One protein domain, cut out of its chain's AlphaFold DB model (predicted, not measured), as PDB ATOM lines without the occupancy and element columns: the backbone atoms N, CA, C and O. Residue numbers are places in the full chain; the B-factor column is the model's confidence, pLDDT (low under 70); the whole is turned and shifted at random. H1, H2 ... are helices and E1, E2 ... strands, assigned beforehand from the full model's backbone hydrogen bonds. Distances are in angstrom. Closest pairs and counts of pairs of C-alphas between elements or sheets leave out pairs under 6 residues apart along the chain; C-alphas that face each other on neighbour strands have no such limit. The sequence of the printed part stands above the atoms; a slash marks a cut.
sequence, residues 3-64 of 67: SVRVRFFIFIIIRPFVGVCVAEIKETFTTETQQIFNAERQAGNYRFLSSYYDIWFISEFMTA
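What this domain is: This is residues 3 to 64 of the 67 residues of an uncharacterized protein of Enterobacter cloacae (UniProt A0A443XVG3). A long ribbon of two strands, E1 and E3, makes the length; short E2 lies beside part of E3, and an open loop through H1 and H2 joins E1 to E2. There are 62 residues printed, with E1, H1, H2, E2, E3 in order, class mixed; the antiparallel sheet runs E1 E3 E2. The whole is loose, radius of gyration of the C-alphas 15.0 A, spanning 52 by 26 by 11 A.

How they stand to each other: Start at E1, residues 4 to 16, antiparallel to E3, residues 53 to 64; N 9 and O 60 are within hydrogen-bond range, 2.9 A. H1, residues 22 to 25, is not on the sheet and is too short for an O i to N i+4 pair. H2, residues 31 to 42, has every such pair within range and only grazes the sheet with residues 37 to 41; its closest C-alpha to E2, residues 46 to 49, is Glu 40, 6.6 A from that of Tyr 46. E2 and E3 form an antiparallel hairpin; N 48 and O 55 are 2.8 A apart. E1, H1 H2, E2 are a split strand-helix-strand unit, E3 between its same-way strands, with a right-handed crossover.

Where its parts are: Find C-alpha 4 at (-45.353, -49.577, -16.564); E1 runs 38.8 A from there. H1 spans 5.5 A, H2 16.7 A, E2 10.0 A; E3, 34.2 A, ends at C-alpha 64, (-47.350, -43.766, -16.254).

The domain as a whole: The farthest C-alphas, Ser 3 and Ala 23, are 52.0 A apart. The printed part has no cut, and its four links are tight. Look for pLDDT under 70 at residues 3 to 4 and 18 to 30.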
ATOM      1  N   SER A   3     -46.775 -52.201 -20.121       69.44
ATOM      2  CA  SER A   3     -45.483 -51.579 -19.813       69.44
ATOM      3  C   SER A   3     -45.708 -50.424 -18.843       69.44
ATOM      4  O   SER A   3     -46.232 -49.375 -19.216       69.44
ATOM      5  N   VAL A   4     -45.331 -50.627 -17.583       69.06
ATOM      6  CA  VAL A   4     -45.353 -49.577 -16.564       69.06
ATOM      7  C   VAL A   4     -44.027 -48.824 -16.631       69.06
ATOM      8  O   VAL A   4     -42.967 -49.406 -16.403       69.06
ATOM      9  N   ARG A   5     -44.071 -47.530 -16.967       76.12
ATOM     10  CA  ARG A   5     -42.886 -46.660 -16.943       76.12
ATOM     11  C   ARG A   5     -42.907 -45.843 -15.658       76.12
ATOM     12  O   ARG A   5     -43.829 -45.060 -15.442       76.12
ATOM     13  N   VAL A   6     -41.881 -46.010 -14.833       80.00
ATOM     14  CA  VAL A   6     -41.673 -45.212 -13.619       80.00
ATOM     15  C   VAL A   6     -40.625 -44.145 -13.910       80.00
ATOM     16  O   VAL A   6     -39.573 -44.440 -14.480       80.00
ATOM     17  N   ARG A   7     -40.915 -42.898 -13.543       82.19
ATOM     18  CA  ARG A   7     -39.967 -41.781 -13.575       82.19
ATOM     19  C   ARG A   7     -39.833 -41.199 -12.176       82.19
ATOM     20  O   ARG A   7     -40.818 -41.119 -11.450       82.19
ATOM     21  N   PHE A   8     -38.620 -40.794 -11.828       84.00
ATOM     22  CA  PHE A   8     -38.311 -40.144 -10.563       84.00
ATOM     23  C   PHE A   8     -37.958 -38.679 -10.812       84.00
ATOM     24  O   PHE A   8     -37.170 -38.385 -11.714       84.00
ATOM     25  N   PHE A   9     -38.540 -37.783 -10.022       85.25
ATOM     26  CA  PHE A   9     -38.320 -36.346 -10.101       85.25
ATOM     27  C   PHE A   9     -37.871 -35.802  -8.748       85.25
ATOM     28  O   PHE A   9     -38.351 -36.241  -7.707       85.25
ATOM     29  N   ILE A  10     -36.963 -34.826  -8.789       88.19
ATOM     30  CA  ILE A  10     -36.562 -34.036  -7.624       88.19
ATOM     31  C   ILE A  10     -36.907 -32.578  -7.922       88.19
ATOM     32  O   ILE A  10     -36.408 -32.008  -8.894       88.19
ATOM     33  N   PHE A  11     -37.725 -31.974  -7.069       89.31
ATOM     34  CA  PHE A  11     -38.042 -30.553  -7.095       89.31
ATOM     35  C   PHE A  11     -37.303 -29.839  -5.970       89.31
ATOM     36  O   PHE A  11     -37.246 -30.333  -4.845       89.31
ATOM     37  N   ILE A  12     -36.753 -28.664  -6.276       90.69
ATOM     38  CA  ILE A  12     -36.060 -27.811  -5.310       90.69
ATOM     39  C   ILE A  12     -36.782 -26.466  -5.274       90.69
ATOM     40  O   ILE A  12     -36.840 -25.766  -6.285       90.69
ATOM     41  N   ILE A  13     -37.330 -26.103  -4.116       88.81
ATOM     42  CA  ILE A  13     -37.992 -24.815  -3.885       88.81
ATOM     43  C   ILE A  13     -37.128 -24.016  -2.917       88.81
ATOM     44  O   ILE A  13     -36.887 -24.453  -1.796       88.81
ATOM     45  N   ILE A  14     -36.672 -22.838  -3.341       87.81
ATOM     46  CA  ILE A  14     -35.848 -21.938  -2.526       87.81
ATOM     47  C   ILE A  14     -36.657 -20.673  -2.255       87.81
ATOM     48  O   ILE A  14     -37.007 -19.943  -3.183       87.81
ATOM     49  N   ARG A  15     -36.938 -20.397  -0.983       84.69
ATOM     50  CA  ARG A  15     -37.600 -19.172  -0.536       84.69
ATOM     51  C   ARG A  15     -36.598 -18.311   0.243       84.69
ATOM     52  O   ARG A  15     -36.183 -18.721   1.327       84.69
ATOM     53  N   PRO A  16     -36.195 -17.136  -0.270       82.94
ATOM     54  CA  PRO A  16     -35.370 -16.205   0.489       82.94
ATOM     55  C   PRO A  16     -36.186 -15.565   1.617       82.94
ATOM     56  O   PRO A  16     -37.338 -15.172   1.418       82.94
ATOM     57  N   PHE A  17     -35.577 -15.417   2.789       75.56
ATOM     58  CA  PHE A  17     -36.155 -14.659   3.894       75.56
ATOM     59  C   PHE A  17     -35.792 -13.181   3.736       75.56
ATOM     60  O   PHE A  17     -34.713 -12.741   4.127       75.56
ATOM     61  N   VAL A  18     -36.681 -12.397   3.128       64.69
ATOM     62  CA  VAL A  18     -36.506 -10.944   3.019       64.69
ATOM     63  C   VAL A  18     -37.194 -10.288   4.219       64.69
ATOM     64  O   VAL A  18     -38.417 -10.249   4.282       64.69
ATOM     65  N   GLY A  19     -36.415  -9.794   5.184       59.66
ATOM     66  CA  GLY A  19     -36.910  -8.901   6.245       59.66
ATOM     67  C   GLY A  19     -37.598  -9.545   7.457       59.66
ATOM     68  O   GLY A  19     -38.037  -8.812   8.337       59.66
ATOM     69  N   VAL A  20     -37.664 -10.876   7.552       56.66
ATOM     70  CA  VAL A  20     -38.202 -11.569   8.735       56.66
ATOM     71  C   VAL A  20     -37.061 -11.860   9.707       56.66
ATOM     72  O   VAL A  20     -36.045 -12.448   9.333       56.66
ATOM     73  N   CYS A  21     -37.195 -11.383  10.945       54.31
ATOM     74  CA  CYS A  21     -36.181 -11.526  11.982       54.31
ATOM     75  C   CYS A  21     -35.876 -13.018  12.193       54.31
ATOM     76  O   CYS A  21     -36.784 -13.804  12.445       54.31
ATOM     77  N   VAL A  22     -34.598 -13.412  12.140       54.09
ATOM     78  CA  VAL A  22     -34.109 -14.793  12.370       54.09
ATOM     79  C   VAL A  22     -34.661 -15.410  13.674       54.09
ATOM     80  O   VAL A  22     -34.720 -16.630  13.819       54.09
ATOM     81  N   ALA A  23     -35.114 -14.566  14.606       50.62
ATOM     82  CA  ALA A  23     -35.799 -14.944  15.835       50.62
ATOM     83  C   ALA A  23     -37.145 -15.676  15.626       50.62
ATOM     84  O   ALA A  23     -37.457 -16.539  16.441       50.62
ATOM     85  N   GLU A  24     -37.892 -15.413  14.545       50.84
ATOM     86  CA  GLU A  24     -39.162 -16.106  14.240       50.84
ATOM     87  C   GLU A  24     -38.948 -17.496  13.627       50.84
ATOM     88  O   GLU A  24     -39.750 -18.386  13.839       50.84
ATOM     89  N   ILE A  25     -37.827 -17.778  12.954       54.59
ATOM     90  CA  ILE A  25     -37.536 -19.151  12.473       54.59
ATOM     91  C   ILE A  25     -37.168 -20.077  13.646       54.59
ATOM     92  O   ILE A  25     -37.270 -21.301  13.564       54.59
ATOM     93  N   LYS A  26     -36.765 -19.478  14.770       51.47
ATOM     94  CA  LYS A  26     -36.634 -20.159  16.054       51.47
ATOM     95  C   LYS A  26     -37.991 -20.394  16.731       51.47
ATOM     96  O   LYS A  26     -37.979 -20.975  17.818       51.47
ATOM     97  N   GLU A  27     -39.121 -19.989  16.125       51.84
ATOM     98  CA  GLU A  27     -40.451 -20.476  16.507       51.84
ATOM     99  C   GLU A  27     -40.471 -21.985  16.313       51.84
ATOM    100  O   GLU A  27     -40.722 -22.527  15.241       51.84
ATOM    101  N   THR A  28     -40.145 -22.653  17.413       55.47
ATOM    102  CA  THR A  28     -40.907 -23.772  17.932       55.47
ATOM    103  C   THR A  28     -41.322 -24.736  16.831       55.47
ATOM    104  O   THR A  28     -42.470 -24.763  16.393       55.47
ATOM    105  N   PHE A  29     -40.378 -25.583  16.411       59.56
ATOM    106  CA  PHE A  29     -40.736 -26.913  15.934       59.56
ATOM    107  C   PHE A  29     -41.541 -27.564  17.059       59.56
ATOM    108  O   PHE A  29     -40.982 -28.155  17.981       59.56
ATOM    109  N   THR A  30     -42.856 -27.362  17.050       68.25
ATOM    110  CA  THR A  30     -43.746 -28.063  17.956       68.25
ATOM    111  C   THR A  30     -43.628 -29.545  17.623       68.25
ATOM    112  O   THR A  30     -43.211 -29.937  16.525       68.25
ATOM    113  N   THR A  31     -43.973 -30.400  18.579       71.06
ATOM    114  CA  THR A  31     -43.930 -31.851  18.387       71.06
ATOM    115  C   THR A  31     -44.680 -32.276  17.117       71.06
ATOM    116  O   THR A  31     -44.237 -33.183  16.418       71.06
ATOM    117  N   GLU A  32     -45.760 -31.571  16.772       70.12
ATOM    118  CA  GLU A  32     -46.544 -31.785  15.552       70.12
ATOM    119  C   GLU A  32     -45.760 -31.432  14.281       70.12
ATOM    120  O   GLU A  32     -45.667 -32.254  13.368       70.12
ATOM    121  N   THR A  33     -45.115 -30.262  14.222       71.31
ATOM    122  CA  THR A  33     -44.306 -29.882  13.053       71.31
ATOM    123  C   THR A  33     -43.141 -30.849  12.853       71.31
ATOM    124  O   THR A  33     -42.808 -31.205  11.724       71.31
ATOM    125  N   GLN A  34     -42.534 -31.329  13.941       73.12
ATOM    126  CA  GLN A  34     -41.435 -32.290  13.877       73.12
ATOM    127  C   GLN A  34     -41.886 -33.682  13.409       73.12
ATOM    128  O   GLN A  34     -41.150 -34.345  12.676       73.12
ATOM    129  N   GLN A  35     -43.096 -34.115  13.772       77.62
ATOM    130  CA  GLN A  35     -43.697 -35.344  13.242       77.62
ATOM    131  C   GLN A  35     -43.918 -35.256  11.729       77.62
ATOM    132  O   GLN A  35     -43.558 -36.196  11.019       77.62
ATOM    133  N   ILE A  36     -44.417 -34.119  11.233       78.12
ATOM    134  CA  ILE A  36     -44.583 -33.875   9.792       78.12
ATOM    135  C   ILE A  36     -43.226 -33.960   9.082       78.12
ATOM    136  O   ILE A  36     -43.092 -34.698   8.111       78.12
ATOM    137  N   PHE A  37     -42.180 -33.306   9.601       77.25
ATOM    138  CA  PHE A  37     -40.842 -33.400   8.998       77.25
ATOM    139  C   PHE A  37     -40.269 -34.812   8.996       77.25
ATOM    140  O   PHE A  37     -39.617 -35.207   8.032       77.25
ATOM    141  N   ASN A  38     -40.485 -35.578  10.063       78.19
ATOM    142  CA  ASN A  38     -40.006 -36.953  10.131       78.19
ATOM    143  C   ASN A  38     -40.716 -37.849   9.108       78.19
ATOM    144  O   ASN A  38     -40.056 -38.680   8.484       78.19
ATOM    145  N   ALA A  39     -42.023 -37.662   8.908       81.19
ATOM    146  CA  ALA A  39     -42.789 -38.377   7.891       81.19
ATOM    147  C   ALA A  39     -42.333 -38.004   6.468       81.19
ATOM    148  O   ALA A  39     -42.019 -38.888   5.671       81.19
ATOM    149  N   GLU A  40     -42.186 -36.709   6.179       81.81
ATOM    150  CA  GLU A  40     -41.665 -36.207   4.899       81.81
ATOM    151  C   GLU A  40     -40.252 -36.737   4.610       81.81
ATOM    152  O   GLU A  40     -39.953 -37.181   3.502       81.81
ATOM    153  N   ARG A  41     -39.396 -36.802   5.634       78.94
ATOM    154  CA  ARG A  41     -38.042 -37.351   5.513       78.94
ATOM    155  C   ARG A  41     -38.033 -38.835   5.164       78.94
ATOM    156  O   ARG A  41     -37.175 -39.261   4.392       78.94
ATOM    157  N   GLN A  42     -38.964 -39.624   5.700       81.25
ATOM    158  CA  GLN A  42     -39.127 -41.026   5.299       81.25
ATOM    159  C   GLN A  42     -39.603 -41.154   3.846       81.25
ATOM    160  O   GLN A  42     -39.188 -42.085   3.160       81.25
ATOM    161  N   ALA A  43     -40.396 -40.195   3.360       81.00
ATOM    162  CA  ALA A  43     -40.799 -40.102   1.958       81.00
ATOM    163  C   ALA A  43     -39.681 -39.587   1.021       81.00
ATOM    164  O   ALA A  43     -39.874 -39.527  -0.190       81.00
ATOM    165  N   GLY A  44     -38.497 -39.247   1.550       82.19
ATOM    166  CA  GLY A  44     -37.377 -38.713   0.767       82.19
ATOM    167  C   GLY A  44     -37.461 -37.206   0.499       82.19
ATOM    168  O   GLY A  44     -36.664 -36.681  -0.285       82.19
ATOM    169  N   ASN A  45     -38.388 -36.510   1.160       88.19
ATOM    170  CA  ASN A  45     -38.527 -35.059   1.120       88.19
ATOM    171  C   ASN A  45     -37.761 -34.437   2.290       88.19
ATOM    172  O   ASN A  45     -37.761 -34.963   3.402       88.19
ATOM    173  N   TYR A  46     -37.086 -33.311   2.081       83.62
ATOM    174  CA  TYR A  46     -36.346 -32.653   3.157       83.62
ATOM    175  C   TYR A  46     -36.432 -31.137   3.077       83.62
ATOM    176  O   TYR A  46     -36.391 -30.540   2.005       83.62
ATOM    177  N   ARG A  47     -36.530 -30.510   4.250       84.88
ATOM    178  CA  ARG A  47     -36.474 -29.061   4.412       84.88
ATOM    179  C   ARG A  47     -35.163 -28.687   5.089       84.88
ATOM    180  O   ARG A  47     -34.824 -29.244   6.132       84.88
ATOM    181  N   PHE A  48     -34.442 -27.743   4.508       81.69
ATOM    182  CA  PHE A  48     -33.232 -27.160   5.066       81.69
ATOM    183  C   PHE A  48     -33.470 -25.680   5.347       81.69
ATOM    184  O   PHE A  48     -33.771 -24.902   4.442       81.69
ATOM    185  N   LEU A  49     -33.313 -25.298   6.611       80.25
ATOM    186  CA  LEU A  49     -33.425 -23.916   7.051       80.25
ATOM    187  C   LEU A  49     -32.030 -23.337   7.277       80.25
ATOM    188  O   LEU A  49     -31.234 -23.869   8.051       80.25
ATOM    189  N   SER A  50     -31.762 -22.221   6.617       76.25
ATOM    190  CA  SER A  50     -30.610 -21.356   6.843       76.25
ATOM    191  C   SER A  50     -31.090 -19.989   7.328       76.25
ATOM    192  O   SER A  50     -32.264 -19.650   7.209       76.25
ATOM    193  N   SER A  51     -30.173 -19.160   7.822       72.62
ATOM    194  CA  SER A  51     -30.458 -17.782   8.243       72.62
ATOM    195  C   SER A  51     -31.032 -16.898   7.131       72.62
ATOM    196  O   SER A  51     -31.626 -15.869   7.431       72.62
ATOM    197  N   TYR A  52     -30.858 -17.281   5.863       79.00
ATOM    198  CA  TYR A  52     -31.268 -16.483   4.702       79.00
ATOM    199  C   TYR A  52     -32.251 -17.194   3.769       79.00
ATOM    200  O   TYR A  52     -32.909 -16.537   2.962       79.00
ATOM    201  N   TYR A  53     -32.362 -18.519   3.868       81.12
ATOM    202  CA  TYR A  53     -33.131 -19.326   2.929       81.12
ATOM    203  C   TYR A  53     -33.885 -20.444   3.635       81.12
ATOM    204  O   TYR A  53     -33.339 -21.126   4.502       81.12
ATOM    205  N   ASP A  54     -35.114 -20.661   3.185       85.31
ATOM    206  CA  ASP A  54     -35.865 -21.890   3.385       85.31
ATOM    207  C   ASP A  54     -35.817 -22.706   2.100       85.31
ATOM    208  O   ASP A  54     -36.262 -22.240   1.047       85.31
ATOM    209  N   ILE A  55     -35.249 -23.902   2.175       87.62
ATOM    210  CA  ILE A  55     -35.052 -24.767   1.018       87.62
ATOM    211  C   ILE A  55     -35.842 -26.051   1.225       87.62
ATOM    212  O   ILE A  55     -35.638 -26.756   2.209       87.62
ATOM    213  N   TRP A  56     -36.700 -26.382   0.267       88.69
ATOM    214  CA  TRP A  56     -37.451 -27.629   0.234       88.69
ATOM    215  C   TRP A  56     -36.989 -28.490  -0.927       88.69
ATOM    216  O   TRP A  56     -36.865 -28.016  -2.055       88.69
ATOM    217  N   PHE A  57     -36.799 -29.767  -0.643       89.88
ATOM    218  CA  PHE A  57     -36.501 -30.801  -1.610       89.88
ATOM    219  C   PHE A  57     -37.623 -31.824  -1.577       89.88
ATOM    220  O   PHE A  57     -37.926 -32.376  -0.520       89.88
ATOM    221  N   ILE A  58     -38.239 -32.051  -2.731       89.94
ATOM    222  CA  ILE A  58     -39.396 -32.928  -2.882       89.94
ATOM    223  C   ILE A  58     -39.051 -33.986  -3.924       89.94
ATOM    224  O   ILE A  58     -38.723 -33.656  -5.063       89.94
ATOM    225  N   SER A  59     -39.103 -35.244  -3.514       87.62
ATOM    226  CA  SER A  59     -38.786 -36.429  -4.295       87.62
ATOM    227  C   SER A  59     -40.083 -37.155  -4.637       87.62
ATOM    228  O   SER A  59     -40.781 -37.628  -3.744       87.62
ATOM    229  N   GLU A  60     -40.414 -37.277  -5.921       85.56
ATOM    230  CA  GLU A  60     -41.684 -37.874  -6.345       85.56
ATOM    231  C   GLU A  60     -41.498 -38.906  -7.460       85.56
ATOM    232  O   GLU A  60     -40.821 -38.672  -8.469       85.56
ATOM    233  N   PHE A  61     -42.120 -40.073  -7.279       82.69
ATOM    234  CA  PHE A  61     -42.205 -41.114  -8.297       82.69
ATOM    235  C   PHE A  61     -43.518 -40.975  -9.060       82.69
ATOM    236  O   PHE A  61     -44.593 -41.191  -8.508       82.69
ATOM    237  N   MET A  62     -43.436 -40.699 -10.358       81.44
ATOM    238  CA  MET A  62     -44.600 -40.718 -11.236       81.44
ATOM    239  C   MET A  62     -44.611 -42.009 -12.042       81.44
ATOM    240  O   MET A  62     -43.660 -42.335 -12.761       81.44
ATOM    241  N   THR A  63     -45.719 -42.736 -11.941       80.69
ATOM    242  CA  THR A  63     -45.948 -43.952 -12.717       80.69
ATOM    243  C   THR A  63     -46.918 -43.642 -13.846       80.69
ATOM    244  O   THR A  63     -48.049 -43.231 -13.603       80.69
ATOM    245  N   ALA A  64     -46.483 -43.850 -15.088       73.19
ATOM    246  CA  ALA A  64     -47.350 -43.766 -16.254       73.19
ATOM    247  C   ALA A  64     -47.674 -45.181 -16.738       73.19
ATOM    248  O   ALA A  64     -46.781 -45.953 -17.104       73.19
TER     249      ALA A  64